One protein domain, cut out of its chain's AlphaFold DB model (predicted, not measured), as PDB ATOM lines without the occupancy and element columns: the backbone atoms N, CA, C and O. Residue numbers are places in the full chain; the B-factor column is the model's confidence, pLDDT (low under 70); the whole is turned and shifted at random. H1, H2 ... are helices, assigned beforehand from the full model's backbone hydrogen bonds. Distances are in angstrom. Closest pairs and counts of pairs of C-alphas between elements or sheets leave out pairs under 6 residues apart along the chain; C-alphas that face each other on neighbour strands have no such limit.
ATOM      1  N   GLN A  31      41.646 -32.231 -27.663       85.12
ATOM      2  CA  GLN A  31      41.221 -30.832 -27.688       85.12
ATOM      3  C   GLN A  31      41.156 -30.344 -29.138       85.12
ATOM      4  O   GLN A  31      42.100 -29.734 -29.636       85.12
ATOM      5  N   HIS A  32      40.056 -30.621 -29.845       85.44
ATOM      6  CA  HIS A  32      39.934 -30.302 -31.279       85.44
ATOM      7  C   HIS A  32      40.101 -28.812 -31.604       85.44
ATOM      8  O   HIS A  32      40.559 -28.480 -32.692       85.44
ATOM      9  N   THR A  33      39.812 -27.916 -30.658       85.50
ATOM     10  CA  THR A  33      40.066 -26.472 -30.803       85.50
ATOM     11  C   THR A  33      41.550 -26.143 -30.961       85.50
ATOM     12  O   THR A  33      41.883 -25.141 -31.583       85.50
ATOM     13  N   LEU A  34      42.453 -26.984 -30.447       87.44
ATOM     14  CA  LEU A  34      43.905 -26.811 -30.540       87.44
ATOM     15  C   LEU A  34      44.517 -27.438 -31.801       87.44
ATOM     16  O   LEU A  34      45.739 -27.413 -31.961       87.44
ATOM     17  N   LEU A  35      43.710 -28.025 -32.691       88.19
ATOM     18  CA  LEU A  35      44.226 -28.555 -33.952       88.19
ATOM     19  C   LEU A  35      44.857 -27.418 -34.776       88.19
ATOM     20  O   LEU A  35      44.278 -26.332 -34.847       88.19
ATOM     21  N   PRO A  36      46.004 -27.644 -35.448       88.25
ATOM     22  CA  PRO A  36      46.715 -26.580 -36.165       88.25
ATOM     23  C   PRO A  36      45.857 -25.872 -37.208       88.25
ATOM     24  O   PRO A  36      45.961 -24.661 -37.382       88.25
ATOM     25  N   ILE A  37      44.993 -26.629 -37.887       90.19
ATOM     26  CA  ILE A  37      44.072 -26.085 -38.880       90.19
ATOM     27  C   ILE A  37      43.045 -25.139 -38.246       90.19
ATOM     28  O   ILE A  37      42.792 -24.077 -38.800       90.19
ATOM     29  N   VAL A  38      42.532 -25.465 -37.056       89.31
ATOM     30  CA  VAL A  38      41.564 -24.636 -36.322       89.31
ATOM     31  C   VAL A  38      42.239 -23.387 -35.757       89.31
ATOM     32  O   VAL A  38      41.717 -22.284 -35.887       89.31
ATOM     33  N   GLN A  39      43.439 -23.531 -35.193       89.88
ATOM     34  CA  GLN A  39      44.205 -22.407 -34.646       89.88
ATOM     35  C   GLN A  39      44.609 -21.391 -35.722       89.88
ATOM     36  O   GLN A  39      44.536 -20.189 -35.486       89.88
ATOM     37  N   LEU A  40      45.027 -21.863 -36.903       88.75
ATOM     38  CA  LEU A  40      45.487 -20.979 -37.974       88.75
ATOM     39  C   LEU A  40      44.340 -20.434 -38.835       88.75
ATOM     40  O   LEU A  40      44.405 -19.283 -39.260       88.75
ATOM     41  N   LEU A  41      43.327 -21.254 -39.132       88.94
ATOM     42  CA  LEU A  41      42.296 -20.946 -40.133       88.94
ATOM     43  C   LEU A  41      40.881 -20.829 -39.552       88.94
ATOM     44  O   LEU A  41      39.959 -20.527 -40.299       88.94
ATOM     45  N   GLY A  42      40.670 -21.008 -38.243       82.12
ATOM     46  CA  GLY A  42      39.328 -20.988 -37.639       82.12
ATOM     47  C   GLY A  42      38.568 -19.663 -37.791       82.12
ATOM     48  O   GLY A  42      37.345 -19.644 -37.697       82.12
ATOM     49  N   GLY A  43      39.271 -18.557 -38.056       79.81
ATOM     50  CA  GLY A  43      38.664 -17.256 -38.362       79.81
ATOM     51  C   GLY A  43      38.292 -17.043 -39.837       79.81
ATOM     52  O   GLY A  43      37.725 -16.002 -40.160       79.81
ATOM     53  N   GLU A  44      38.619 -17.977 -40.736       81.94
ATOM     54  CA  GLU A  44      38.294 -17.863 -42.163       81.94
ATOM     55  C   GLU A  44      36.782 -18.015 -42.375       81.94
ATOM     56  O   GLU A  44      36.145 -18.965 -41.903       81.94
ATOM     57  N   THR A  45      36.191 -17.070 -43.107       76.69
ATOM     58  CA  THR A  45      34.769 -17.105 -43.448       76.69
ATOM     59  C   THR A  45      34.531 -18.095 -44.579       76.69
ATOM     60  O   THR A  45      34.999 -17.881 -45.695       76.69
ATOM     61  N   PHE A  46      33.762 -19.146 -44.311       77.62
ATOM     62  CA  PHE A  46      33.427 -20.171 -45.293       77.62
ATOM     63  C   PHE A  46      31.955 -20.073 -45.687       77.62
ATOM     64  O   PHE A  46      31.071 -20.177 -44.833       77.62
ATOM     65  N   ASN A  47      31.676 -19.877 -46.976       68.38
ATOM     66  CA  ASN A  47      30.305 -19.823 -47.462       68.38
ATOM     67  C   ASN A  47      29.843 -21.221 -47.891       68.38
ATOM     68  O   ASN A  47      30.463 -21.864 -48.735       68.38
ATOM     69  N   VAL A  48      28.729 -21.698 -47.335       62.91
ATOM     70  CA  VAL A  48      28.227 -23.066 -47.562       62.91
ATOM     71  C   VAL A  48      27.903 -23.321 -49.038       62.91
ATOM     72  O   VAL A  48      28.022 -24.450 -49.502       62.91
ATOM     73  N   SER A  49      27.572 -22.274 -49.802       57.03
ATOM     74  CA  SER A  49      27.343 -22.366 -51.249       57.03
ATOM     75  C   SER A  49      28.607 -22.632 -52.081       57.03
ATOM     76  O   SER A  49      28.487 -22.889 -53.274       57.03
ATOM     77  N   GLU A  50      29.809 -22.525 -51.499       47.53
ATOM     78  CA  GLU A  50      31.100 -22.694 -52.192       47.53
ATOM     79  C   GLU A  50      31.619 -24.142 -52.188       47.53
ATOM     80  O   GLU A  50      32.582 -24.448 -52.888       47.53
ATOM     81  N   SER A  51      30.976 -25.053 -51.452       49.59
ATOM     82  CA  SER A  51      31.283 -26.488 -51.490       49.59
ATOM     83  C   SER A  51      30.016 -27.301 -51.703       49.59
ATOM     84  O   SER A  51      28.932 -26.877 -51.307       49.59
ATOM     85  N   GLU A  52      30.139 -28.486 -52.303       57.62
ATOM     86  CA  GLU A  52      29.080 -29.492 -52.244       57.62
ATOM     87  C   GLU A  52      28.835 -29.834 -50.763       57.62
ATOM     88  O   GLU A  52      29.543 -30.640 -50.153       57.62
ATOM     89  N   ALA A  53      27.860 -29.145 -50.159       59.34
ATOM     90  CA  ALA A  53      27.518 -29.263 -48.743       59.34
ATOM     91  C   ALA A  53      27.180 -30.715 -48.360       59.34
ATOM     92  O   ALA A  53      27.382 -31.131 -47.219       59.34
ATOM     93  N   GLN A  54      26.728 -31.499 -49.342       71.38
ATOM     94  CA  GLN A  54      26.497 -32.930 -49.232       71.38
ATOM     95  C   GLN A  54      27.750 -33.717 -49.596       71.38
ATOM     96  O   GLN A  54      28.315 -33.553 -50.675       71.38
ATOM     97  N   ILE A  55      28.147 -34.635 -48.715       81.06
ATOM     98  CA  ILE A  55      29.074 -35.693 -49.105       81.06
ATOM     99  C   ILE A  55      28.322 -36.650 -50.052       81.06
ATOM    100  O   ILE A  55      27.259 -37.155 -49.673       81.06
ATOM    101  N   PRO A  56      28.809 -36.887 -51.284       84.00
ATOM    102  CA  PRO A  56      28.127 -37.775 -52.224       84.00
ATOM    103  C   PRO A  56      28.023 -39.182 -51.635       84.00
ATOM    104  O   PRO A  56      28.870 -39.580 -50.838       84.00
ATOM    105  N   LEU A  57      27.010 -39.964 -52.013       88.94
ATOM    106  CA  LEU A  57      26.961 -41.380 -51.629       88.94
ATOM    107  C   LEU A  57      28.167 -42.122 -52.236       88.94
ATOM    108  O   LEU A  57      28.604 -41.783 -53.340       88.94
ATOM    109  N   PRO A  58      28.755 -43.100 -51.527       89.88
ATOM    110  CA  PRO A  58      29.858 -43.863 -52.081       89.88
ATOM    111  C   PRO A  58      29.346 -44.738 -53.239       89.88
ATOM    112  O   PRO A  58      28.209 -45.206 -53.193       89.88
ATOM    113  N   PRO A  59      30.173 -44.996 -54.267       84.75
ATOM    114  CA  PRO A  59      29.768 -45.798 -55.427       84.75
ATOM    115  C   PRO A  59      29.429 -47.250 -55.057       84.75
ATOM    116  O   PRO A  59      28.685 -47.922 -55.764       84.75
ATOM    117  N   SER A  60      29.990 -47.740 -53.954       84.94
ATOM    118  CA  SER A  60      29.623 -48.994 -53.316       84.94
ATOM    119  C   SER A  60      29.820 -48.867 -51.811       84.94
ATOM    120  O   SER A  60      30.598 -48.036 -51.334       84.94
ATOM    121  N   VAL A 316      35.581 -38.174 -33.186       91.31
ATOM    122  CA  VAL A 316      36.513 -39.118 -32.525       91.31
ATOM    123  C   VAL A 316      36.379 -40.523 -33.117       91.31
ATOM    124  O   VAL A 316      35.339 -41.150 -32.934       91.31
ATOM    125  N   LEU A 317      37.412 -41.025 -33.805       91.62
ATOM    126  CA  LEU A 317      37.419 -42.325 -34.492       91.62
ATOM    127  C   LEU A 317      37.305 -43.512 -33.528       91.62
ATOM    128  O   LEU A 317      36.514 -44.415 -33.786       91.62
ATOM    129  N   ASP A 318      38.024 -43.493 -32.401       87.69
ATOM    130  CA  ASP A 318      38.047 -44.610 -31.440       87.69
ATOM    131  C   ASP A 318      36.639 -44.997 -30.955       87.69
ATOM    132  O   ASP A 318      36.298 -46.175 -30.845       87.69
ATOM    133  N   THR A 319      35.776 -44.005 -30.710       85.81
ATOM    134  CA  THR A 319      34.384 -44.249 -30.310       85.81
ATOM    135  C   THR A 319      33.596 -44.942 -31.419       85.81
ATOM    136  O   THR A 319      32.835 -45.865 -31.133       85.81
ATOM    137  N   TRP A 320      33.805 -44.544 -32.674       86.19
ATOM    138  CA  TRP A 320      33.121 -45.132 -33.825       86.19
ATOM    139  C   TRP A 320      33.501 -46.586 -34.052       86.19
ATOM    140  O   TRP A 320      32.629 -47.415 -34.285       86.19
ATOM    141  N   GLU A 321      34.778 -46.924 -33.924       88.06
ATOM    142  CA  GLU A 321      35.244 -48.302 -34.093       88.06
ATOM    143  C   GLU A 321      34.645 -49.255 -33.050       88.06
ATOM    144  O   GLU A 321      34.380 -50.418 -33.345       88.06
ATOM    145  N   ARG A 322      34.353 -48.760 -31.839       83.81
ATOM    146  CA  ARG A 322      33.677 -49.547 -30.792       83.81
ATOM    147  C   ARG A 322      32.190 -49.775 -31.049       83.81
ATOM    148  O   ARG A 322      31.611 -50.677 -30.438       83.81
ATOM    149  N   PHE A 323      31.567 -48.935 -31.868       81.69
ATOM    150  CA  PHE A 323      30.182 -49.099 -32.305       81.69
ATOM    151  C   PHE A 323      30.082 -49.930 -33.578       81.69
ATOM    152  O   PHE A 323      29.180 -50.751 -33.725       81.69
ATOM    153  N   ASP A 324      31.052 -49.795 -34.473       84.00
ATOM    154  CA  ASP A 324      31.082 -50.503 -35.743       84.00
ATOM    155  C   ASP A 324      31.660 -51.922 -35.632       84.00
ATOM    156  O   ASP A 324      32.602 -52.316 -36.322       84.00
ATOM    157  N   VAL A 325      31.069 -52.718 -34.740       72.44
ATOM    158  CA  VAL A 325      31.502 -54.097 -34.468       72.44
ATOM    159  C   VAL A 325      31.116 -55.044 -35.612       72.44
ATOM    160  O   VAL A 325      31.714 -56.106 -35.778       72.44
ATOM    161  N   THR A 326      30.094 -54.686 -36.396       75.44
ATOM    162  CA  THR A 326      29.497 -55.583 -37.395       75.44
ATOM    163  C   THR A 326      30.066 -55.411 -38.799       75.44
ATOM    164  O   THR A 326      30.274 -56.417 -39.476       75.44
ATOM    165  N   LEU A 327      30.311 -54.177 -39.252       83.50
ATOM    166  CA  LEU A 327      30.715 -53.900 -40.635       83.50
ATOM    167  C   LEU A 327      32.183 -53.481 -40.748       83.50
ATOM    168  O   LEU A 327      32.778 -53.702 -41.802       83.50
ATOM    169  N   GLY A 328      32.772 -52.897 -39.699       86.38
ATOM    170  CA  GLY A 328      34.150 -52.396 -39.736       86.38
ATOM    171  C   GLY A 328      34.351 -51.263 -40.755       86.38
ATOM    172  O   GLY A 328      35.422 -51.114 -41.337       86.38
ATOM    173  N   SER A 329      33.302 -50.484 -41.009       90.44
ATOM    174  CA  SER A 329      33.245 -49.346 -41.928       90.44
ATOM    175  C   SER A 329      33.785 -48.021 -41.365       90.44
ATOM    176  O   SER A 329      34.034 -47.101 -42.145       90.44
ATOM    177  N   ALA A 330      33.999 -47.911 -40.049       91.50
ATOM    178  CA  ALA A 330      34.382 -46.676 -39.359       91.50
ATOM    179  C   ALA A 330      35.604 -45.987 -39.991       91.50
ATOM    180  O   ALA A 330      35.540 -44.803 -40.322       91.50
ATOM    181  N   ALA A 331      36.680 -46.734 -40.253       92.81
ATOM    182  CA  ALA A 331      37.882 -46.209 -40.900       92.81
ATOM    183  C   ALA A 331      37.616 -45.687 -42.327       92.81
ATOM    184  O   ALA A 331      38.135 -44.639 -42.718       92.81
ATOM    185  N   PHE A 332      36.775 -46.384 -43.103       93.44
ATOM    186  CA  PHE A 332      36.391 -45.967 -44.455       93.44
ATOM    187  C   PHE A 332      35.557 -44.681 -44.438       93.44
ATOM    188  O   PHE A 332      35.827 -43.755 -45.203       93.44
ATOM    189  N   GLU A 333      34.567 -44.590 -43.552       92.62
ATOM    190  CA  GLU A 333      33.737 -43.391 -43.423       92.62
ATOM    191  C   GLU A 333      34.555 -42.203 -42.902       92.62
ATOM    192  O   GLU A 333      34.419 -41.087 -43.408       92.62
ATOM    193  N   PHE A 334      35.464 -42.433 -41.952       94.31
ATOM    194  CA  PHE A 334      36.343 -41.391 -41.424       94.31
ATOM    195  C   PHE A 334      37.317 -40.875 -42.482       94.31
ATOM    196  O   PHE A 334      37.489 -39.661 -42.618       94.31
ATOM    197  N   PHE A 335      37.873 -41.773 -43.302       94.88
ATOM    198  CA  PHE A 335      38.642 -41.398 -44.488       94.88
ATOM    199  C   PHE A 335      37.832 -40.476 -45.406       94.88
ATOM    200  O   PHE A 335      38.315 -39.410 -45.782       94.88
ATOM    201  N   ARG A 336      36.587 -40.842 -45.734       93.44
ATOM    202  CA  ARG A 336      35.726 -40.042 -46.620       93.44
ATOM    203  C   ARG A 336      35.382 -38.680 -46.027       93.44
ATOM    204  O   ARG A 336      35.464 -37.680 -46.739       93.44
ATOM    205  N   LEU A 337      35.046 -38.627 -44.737       92.75
ATOM    206  CA  LEU A 337      34.786 -37.381 -44.017       92.75
ATOM    207  C   LEU A 337      35.994 -36.445 -44.094       92.75
ATOM    208  O   LEU A 337      35.845 -35.285 -44.488       92.75
ATOM    209  N   LYS A 338      37.191 -36.938 -43.749       93.62
ATOM    210  CA  LYS A 338      38.404 -36.111 -43.706       93.62
ATOM    211  C   LYS A 338      38.874 -35.723 -45.105       93.62
ATOM    212  O   LYS A 338      39.228 -34.563 -45.310       93.62
ATOM    213  N   ALA A 339      38.779 -36.622 -46.085       93.19
ATOM    214  CA  ALA A 339      39.065 -36.314 -47.483       93.19
ATOM    215  C   ALA A 339      38.135 -35.218 -48.033       93.19
ATOM    216  O   ALA A 339      38.615 -34.277 -48.664       93.19
ATOM    217  N   HIS A 340      36.827 -35.289 -47.754       90.75
ATOM    218  CA  HIS A 340      35.864 -34.278 -48.209       90.75
ATOM    219  C   HIS A 340      36.082 -32.927 -47.521       90.75
ATOM    220  O   HIS A 340      36.155 -31.899 -48.191       90.75
ATOM    221  N   ASN A 341      36.246 -32.913 -46.191       90.44
ATOM    222  CA  ASN A 341      36.490 -31.679 -45.435       90.44
ATOM    223  C   ASN A 341      37.784 -30.984 -45.886       90.44
ATOM    224  O   ASN A 341      37.772 -29.786 -46.168       90.44
ATOM    225  N   MET A 342      38.892 -31.725 -45.986       92.38
ATOM    226  CA  MET A 342      40.187 -31.153 -46.371       92.38
ATOM    227  C   MET A 342      40.249 -30.801 -47.860       92.38
ATOM    228  O   MET A 342      40.865 -29.803 -48.224       92.38
ATOM    229  N   GLY A 343      39.563 -31.555 -48.724       91.19
ATOM    230  CA  GLY A 343      39.379 -31.189 -50.130       91.19
ATOM    231  C   GLY A 343      38.622 -29.868 -50.284       91.19
ATOM    232  O   GLY A 343      39.063 -28.990 -51.027       91.19
ATOM    233  N   GLY A 344      37.537 -29.685 -49.522       88.69
ATOM    234  CA  GLY A 344      36.792 -28.426 -49.459       88.69
ATOM    235  C   GLY A 344      37.635 -27.264 -48.927       88.69
ATOM    236  O   GLY A 344      37.623 -26.183 -49.512       88.69
ATOM    237  N   ALA A 345      38.434 -27.500 -47.882       90.56
ATOM    238  CA  ALA A 345      39.379 -26.516 -47.354       90.56
ATOM    239  C   ALA A 345      40.410 -26.078 -48.409       90.56
ATOM    240  O   ALA A 345      40.619 -24.884 -48.604       90.56
ATOM    241  N   LEU A 346      41.024 -27.023 -49.133       92.50
ATOM    242  CA  LEU A 346      41.979 -26.713 -50.205       92.50
ATOM    243  C   LEU A 346      41.328 -25.954 -51.360       92.50
ATOM    244  O   LEU A 346      41.930 -25.015 -51.878       92.50
ATOM    245  N   MET A 347      40.112 -26.343 -51.754       90.75
ATOM    246  CA  MET A 347      39.371 -25.645 -52.802       90.75
ATOM    247  C   MET A 347      39.082 -24.202 -52.392       90.75
ATOM    248  O   MET A 347      39.376 -23.292 -53.160       90.75
ATOM    249  N   HIS A 348      38.598 -23.988 -51.167       89.12
ATOM    250  CA  HIS A 348      38.363 -22.652 -50.630       89.12
ATOM    251  C   HIS A 348      39.653 -21.824 -50.609       89.12
ATOM    252  O   HIS A 348      39.686 -20.724 -51.145       89.12
ATOM    253  N   LEU A 349      40.757 -22.376 -50.093       90.81
ATOM    254  CA  LEU A 349      42.052 -21.690 -50.115       90.81
ATOM    255  C   LEU A 349      42.510 -21.343 -51.541       90.81
ATOM    256  O   LEU A 349      43.130 -20.304 -51.742       90.81
ATOM    257  N   ALA A 350      42.222 -22.180 -52.538       90.69
ATOM    258  CA  ALA A 350      42.580 -21.905 -53.927       90.69
ATOM    259  C   ALA A 350      41.714 -20.806 -54.568       90.69
ATOM    260  O   ALA A 350      42.200 -20.089 -55.444       90.69
ATOM    261  N   THR A 351      40.450 -20.671 -54.158       89.19
ATOM    262  CA  THR A 351      39.492 -19.731 -54.759       89.19
ATOM    263  C   THR A 351      39.439 -18.376 -54.055       89.19
ATOM    264  O   THR A 351      39.257 -17.364 -54.731       89.19
ATOM    265  N   THR A 352      39.614 -18.325 -52.732       88.38
ATOM    266  CA  THR A 352      39.441 -17.096 -51.932       88.38
ATOM    267  C   THR A 352      40.751 -16.389 -51.597       88.38
ATOM    268  O   THR A 352      40.751 -15.187 -51.318       88.38
ATOM    269  N   GLN A 353      41.891 -17.083 -51.663       90.19
ATOM    270  CA  GLN A 353      43.183 -16.501 -51.308       90.19
ATOM    271  C   GLN A 353      43.568 -15.352 -52.249       90.19
ATOM    272  O   GLN A 353      43.872 -15.537 -53.429       90.19
ATOM    273  N   HIS A 354      43.661 -14.144 -51.691       90.25
ATOM    274  CA  HIS A 354      44.184 -12.992 -52.414       90.25
ATOM    275  C   HIS A 354      45.674 -13.150 -52.738       90.25
ATOM    276  O   HIS A 354      46.458 -13.683 -51.943       90.25
ATOM    277  N   ALA A 355      46.070 -12.638 -53.906       92.38
ATOM    278  CA  ALA A 355      47.452 -12.663 -54.360       92.38
ATOM    279  C   ALA A 355      48.378 -11.976 -53.340       92.38
ATOM    280  O   ALA A 355      48.217 -10.799 -53.023       92.38
ATOM    281  N   THR A 356      49.375 -12.714 -52.854       94.12
ATOM    282  CA  THR A 356      50.365 -12.240 -51.879       94.12
ATOM    283  C   THR A 356      51.761 -12.746 -52.239       94.12
ATOM    284  O   THR A 356      51.918 -13.733 -52.957       94.12
ATOM    285  N   ARG A 357      52.795 -12.049 -51.756       94.88
ATOM    286  CA  ARG A 357      54.201 -12.486 -51.836       94.88
ATOM    287  C   ARG A 357      54.675 -13.186 -50.564       94.88
ATOM    288  O   ARG A 357      55.821 -13.630 -50.520       94.88
ATOM    289  N   ASP A 358      53.822 -13.265 -49.548       95.56
ATOM    290  CA  ASP A 358      54.129 -13.940 -48.294       95.56
ATOM    291  C   ASP A 358      54.132 -15.461 -48.491       95.56
ATOM    292  O   ASP A 358      53.116 -16.151 -48.396       95.56
ATOM    293  N   ARG A 359      55.312 -15.977 -48.831       95.62
ATOM    294  CA  ARG A 359      55.533 -17.404 -49.074       95.62
ATOM    295  C   ARG A 359      55.356 -18.233 -47.804       95.62
ATOM    296  O   ARG A 359      54.973 -19.394 -47.908       95.62
ATOM    297  N   GLU A 360      55.656 -17.665 -46.637       94.06
ATOM    298  CA  GLU A 360      55.605 -18.383 -45.363       94.06
ATOM    299  C   GLU A 360      54.160 -18.588 -44.922       94.06
ATOM    300  O   GLU A 360      53.788 -19.721 -44.618       94.06
ATOM    301  N   ALA A 361      53.324 -17.549 -45.012       91.00
ATOM    302  CA  ALA A 361      51.895 -17.658 -44.730       91.00
ATOM    303  C   ALA A 361      51.203 -18.664 -45.663       91.00
ATOM    304  O   ALA A 361      50.488 -19.550 -45.194       91.00
ATOM    305  N   LEU A 362      51.458 -18.592 -46.977       93.50
ATOM    306  CA  LEU A 362      50.893 -19.543 -47.947       93.50
ATOM    307  C   LEU A 362      51.317 -20.990 -47.647       93.50
ATOM    308  O   LEU A 362      50.490 -21.902 -47.674       93.50
ATOM    309  N   ALA A 363      52.595 -21.204 -47.323       94.38
ATOM    310  CA  ALA A 363      53.096 -22.522 -46.951       94.38
ATOM    311  C   ALA A 363      52.480 -23.021 -45.633       94.38
ATOM    312  O   ALA A 363      52.172 -24.207 -45.523       94.38
ATOM    313  N   ALA A 364      52.278 -22.144 -44.646       94.12
ATOM    314  CA  ALA A 364      51.649 -22.494 -43.376       94.12
ATOM    315  C   ALA A 364      50.212 -23.003 -43.572       94.12
ATOM    316  O   ALA A 364      49.882 -24.063 -43.042       94.12
ATOM    317  N   LYS A 365      49.398 -22.331 -44.405       93.50
ATOM    318  CA  LYS A 365      48.020 -22.767 -44.709       93.50
ATOM    319  C   LYS A 365      47.973 -24.180 -45.308       93.50
ATOM    320  O   LYS A 365      47.153 -24.997 -44.905       93.50
ATOM    321  N   LEU A 366      48.883 -24.500 -46.231       94.94
ATOM    322  CA  LEU A 366      48.962 -25.846 -46.814       94.94
ATOM    323  C   LEU A 366      49.452 -26.893 -45.803       94.94
ATOM    324  O   LEU A 366      48.931 -28.006 -45.765       94.94
ATOM    325  N   ARG A 367      50.435 -26.543 -44.965       95.50
ATOM    326  CA  ARG A 367      50.985 -27.459 -43.955       95.50
ATOM    327  C   ARG A 367      49.963 -27.852 -42.897       95.50
ATOM    328  O   ARG A 367      49.968 -29.010 -42.497       95.50
ATOM    329  N   VAL A 368      49.090 -26.943 -42.455       93.50
ATOM    330  CA  VAL A 368      48.070 -27.296 -41.451       93.50
ATOM    331  C   VAL A 368      47.020 -28.263 -41.998       93.50
ATOM    332  O   VAL A 368      46.595 -29.157 -41.273       93.50
ATOM    333  N   VAL A 369      46.664 -28.152 -43.284       94.12
ATOM    334  CA  VAL A 369      45.788 -29.124 -43.958       94.12
ATOM    335  C   VAL A 369      46.491 -30.477 -44.096       94.12
ATOM    336  O   VAL A 369      45.906 -31.511 -43.783       94.12
ATOM    337  N   ALA A 370      47.763 -30.478 -44.508       94.62
ATOM    338  CA  ALA A 370      48.561 -31.703 -44.579       94.62
ATOM    339  C   ALA A 370      48.688 -32.387 -43.205       94.62
ATOM    340  O   ALA A 370      48.548 -33.601 -43.116       94.62
ATOM    341  N   ALA A 371      48.881 -31.618 -42.131       92.62
ATOM    342  CA  ALA A 371      48.964 -32.147 -40.772       92.62
ATOM    343  C   ALA A 371      47.667 -32.846 -40.325       92.62
ATOM    344  O   ALA A 371      47.738 -33.884 -39.673       92.62
ATOM    345  N   GLU A 372      46.490 -32.323 -40.688       92.56
ATOM    346  CA  GLU A 372      45.209 -32.983 -40.384       92.56
ATOM    347  C   GLU A 372      45.024 -34.282 -41.186       92.56
ATOM    348  O   GLU A 372      44.519 -35.267 -40.647       92.56
ATOM    349  N   LEU A 373      45.477 -34.321 -42.444       94.50
ATOM    350  CA  LEU A 373      45.467 -35.543 -43.256       94.50
ATOM    351  C   LEU A 373      46.409 -36.618 -42.690       94.50
ATOM    352  O   LEU A 373      46.008 -37.775 -42.583       94.50
ATOM    353  N   GLU A 374      47.622 -36.242 -42.278       94.50
ATOM    354  CA  GLU A 374      48.571 -37.150 -41.615       94.50
ATOM    355  C   GLU A 374      48.023 -37.667 -40.278       94.50
ATOM    356  O   GLU A 374      48.106 -38.860 -39.986       94.50
ATOM    357  N   ARG A 375      47.383 -36.795 -39.484       92.38
ATOM    358  CA  ARG A 375      46.693 -37.186 -38.245       92.38
ATOM    359  C   ARG A 375      45.599 -38.217 -38.524       92.38
ATOM    360  O   ARG A 375      45.519 -39.235 -37.841       92.38
ATOM    361  N   ALA A 376      44.765 -37.970 -39.536       93.81
ATOM    362  CA  ALA A 376      43.694 -38.883 -39.917       93.81
ATOM    363  C   ALA A 376      44.237 -40.240 -40.393       93.81
ATOM    364  O   ALA A 376      43.719 -41.276 -39.981       93.81
ATOM    365  N   ALA A 377      45.302 -40.248 -41.200       95.38
ATOM    366  CA  ALA A 377      45.964 -41.473 -41.644       95.38
ATOM    367  C   ALA A 377      46.553 -42.272 -40.469       95.38
ATOM    368  O   ALA A 377      46.361 -43.486 -40.395       95.38
ATOM    369  N   ALA A 378      47.206 -41.597 -39.518       93.69
ATOM    370  CA  ALA A 378      47.760 -42.232 -38.326       93.69
ATOM    371  C   ALA A 378      46.678 -42.857 -37.430       93.69
ATOM    372  O   ALA A 378      46.897 -43.935 -36.879       93.69
ATOM    373  N   LEU A 379      45.517 -42.202 -37.294       92.62
ATOM    374  CA  LEU A 379      44.364 -42.748 -36.571       92.62
ATOM    375  C   LEU A 379      43.790 -43.986 -37.268       92.62
ATOM    376  O   LEU A 379      43.627 -45.013 -36.622       92.62
ATOM    377  N   ILE A 380      43.562 -43.912 -38.584       94.00
ATOM    378  CA  ILE A 380      43.053 -45.033 -39.394       94.00
ATOM    379  C   ILE A 380      43.981 -46.256 -39.316       94.00
ATOM    380  O   ILE A 380      43.518 -47.390 -39.317       94.00
ATOM    381  N   ASN A 381      45.295 -46.034 -39.260       93.19
ATOM    382  CA  ASN A 381      46.291 -47.103 -39.176       93.19
ATOM    383  C   ASN A 381      46.598 -47.538 -37.726       93.19
ATOM    384  O   ASN A 381      47.534 -48.305 -37.501       93.19
ATOM    385  N   HIS A 382      45.857 -47.024 -36.737       89.81
ATOM    386  CA  HIS A 382      46.076 -47.255 -35.303       89.81
ATOM    387  C   HIS A 382      47.514 -46.982 -34.821       89.81
ATOM    388  O   HIS A 382      47.975 -47.550 -33.831       89.81
ATOM    389  N   GLU A 383      48.245 -46.080 -35.481       89.81
ATOM    390  CA  GLU A 383      49.547 -45.603 -34.991       89.81
ATOM    391  C   GLU A 383      49.393 -44.750 -33.724       89.81
ATOM    392  O   GLU A 383      50.356 -44.440 -33.021       89.81
ATOM    393  N   THR A 384      48.162 -44.320 -33.461       87.12
ATOM    394  CA  THR A 384      47.755 -43.451 -32.370       87.12
ATOM    395  C   THR A 384      46.253 -43.617 -32.109       87.12
ATOM    396  O   THR A 384      45.579 -44.350 -32.824       87.12
ATOM    397  N   SER A 385      45.720 -42.939 -31.091       83.00
ATOM    398  CA  SER A 385      44.295 -42.986 -30.739       83.00
ATOM    399  C   SER A 385      43.807 -41.615 -30.278       83.00
ATOM    400  O   SER A 385      44.523 -40.866 -29.601       83.00
ATOM    401  N   ASP A 386      42.565 -41.296 -30.621       87.06
ATOM    402  CA  ASP A 386      41.821 -40.120 -30.174       87.06
ATOM    403  C   ASP A 386      40.816 -40.444 -29.053       87.06
ATOM    404  O   ASP A 386      39.935 -39.636 -28.767       87.06
ATOM    405  N   PHE A 387      40.996 -41.583 -28.368       81.19
ATOM    406  CA  PHE A 387      40.153 -42.056 -27.268       81.19
ATOM    407  C   PHE A 387      39.729 -40.963 -26.276       81.19
ATOM    408  O   PHE A 387      40.554 -40.193 -25.766       81.19
ATOM    409  N   ILE A 388      38.441 -40.993 -25.937       77.19
ATOM    410  CA  ILE A 388      37.794 -40.177 -24.913       77.19
ATOM    411  C   ILE A 388      37.415 -41.044 -23.706       77.19
ATOM    412  O   ILE A 388      37.009 -42.193 -23.858       77.19
ATOM    413  N   GLY A 389      37.578 -40.508 -22.496       65.75
ATOM    414  CA  GLY A 389      37.223 -41.218 -21.265       65.75
ATOM    415  C   GLY A 389      35.707 -41.339 -21.083       65.75
ATOM    416  O   GLY A 389      34.970 -40.435 -21.458       65.75
ATOM    417  N   PHE A 390      35.259 -42.429 -20.455       67.19
ATOM    418  CA  PHE A 390      33.854 -42.676 -20.109       67.19
ATOM    419  C   PHE A 390      33.699 -42.897 -18.604       67.19
ATOM    420  O   PHE A 390      34.638 -43.340 -17.939       67.19
ATOM    421  N   VAL A 391      32.498 -42.640 -18.082       75.75
ATOM    422  CA  VAL A 391      32.143 -42.940 -16.692       75.75
ATOM    423  C   VAL A 391      31.681 -44.391 -16.587       75.75
ATOM    424  O   VAL A 391      30.743 -44.809 -17.265       75.75
ATOM    425  N   ASN A 392      32.312 -45.174 -15.711       78.44
ATOM    426  CA  ASN A 392      31.857 -46.530 -15.413       78.44
ATOM    427  C   ASN A 392      30.856 -46.513 -14.250       78.44
ATOM    428  O   ASN A 392      31.228 -46.725 -13.096       78.44
TER     429      ASN A 392
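What this domain is: This is residues 31 to 60 and 316 to 392 of the 742 residues of the protein "Hypothetical protein" of Chrysotila carterae (UniProt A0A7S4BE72). The core is a long helical hairpin: H3 and H4 lie side by side and run opposite ways. The short H1 packs on one stretch of H4, residues 365 to 372, and the short H2 sits at the end of the hairpin where H3 begins and H4 ends; the turn at the hairpin's other end sticks out with residues 354 to 360. Residues 42 to 60 lead past H3 without a named element, and the tail 381 to 392 runs away from the H2 end, adding to the length. The printed part has 107 residues, with four named helices in the order H1, H2, H3, H4 and no named strand; its class is all helix. It is only just loose, close to compact, with a radius of gyration of the C-alphas of 16.1 A, and elongated, with spans of 51 by 31 by 23 A.

Where its parts are: Start at Gln 31 and go on to C-alpha 36 at (46.715, -26.580, -36.165), where H1 begins; it covers residues 36 to 41. After the cut, look for H2 at residues 317 to 323. Find C-alpha 330 at (34.382, -46.676, -39.359); from there H3 runs through residues 330 to 352, 32.5 A from first to last C-alpha. H4 takes residues 359 to 380, 31.8 A long, and ends at C-alpha 380 at (43.053, -45.033, -39.394).

How they stand to each other: Begin with H3 and H4, a helical hairpin: they touch, at a shallow tilt of 10 degrees, opposite ways. Their closest C-alphas are those of Ala 331 and Ile 380, 5.5 A apart. H1 touches H4, with residues 365 to 372 of H4 alone, at a steep tilt of 41 degrees, opposite ways; the closest C-alphas, of Ile 37 and Val 368, are 4.9 A apart. H1 is apart from H3 and from H2. H2 and H3 form another helical hairpin, opposite ways at a shallow tilt of 34.6 degrees, only just short of steep. H2 touches H3 at residues 330 to 334 of H3 alone; the closest C-alphas, of Glu 321 and Ala 330, are 5.6 A apart. H2 and H4 are close but not clearly touching, with the C-alphas of Leu 317 and Leu 379 closest at 7.3 A. The helix packing is mostly aligned, but only just: 2 of 3 touching pairs are at a shallow tilt. In H1, H2 and H3 every O i to N i+4 pair is within hydrogen-bond range; in H4, 17 of 18 are.

The domain as a whole: The two C-alphas farthest apart, of Arg 357 and Asn 392, are 54.6 A from each other. Residues 61 to 315 are not printed, and C-alphas 60 and 316 stand 24.0 A apart across this cut, which lies in the link from H1 to H2. The links H2 to H3 and H3 to H4 are short, with 6 residues each. The mean pLDDT of the printed part is 86.4; look for values under 70 at residues 47 to 53 and 389 to 390.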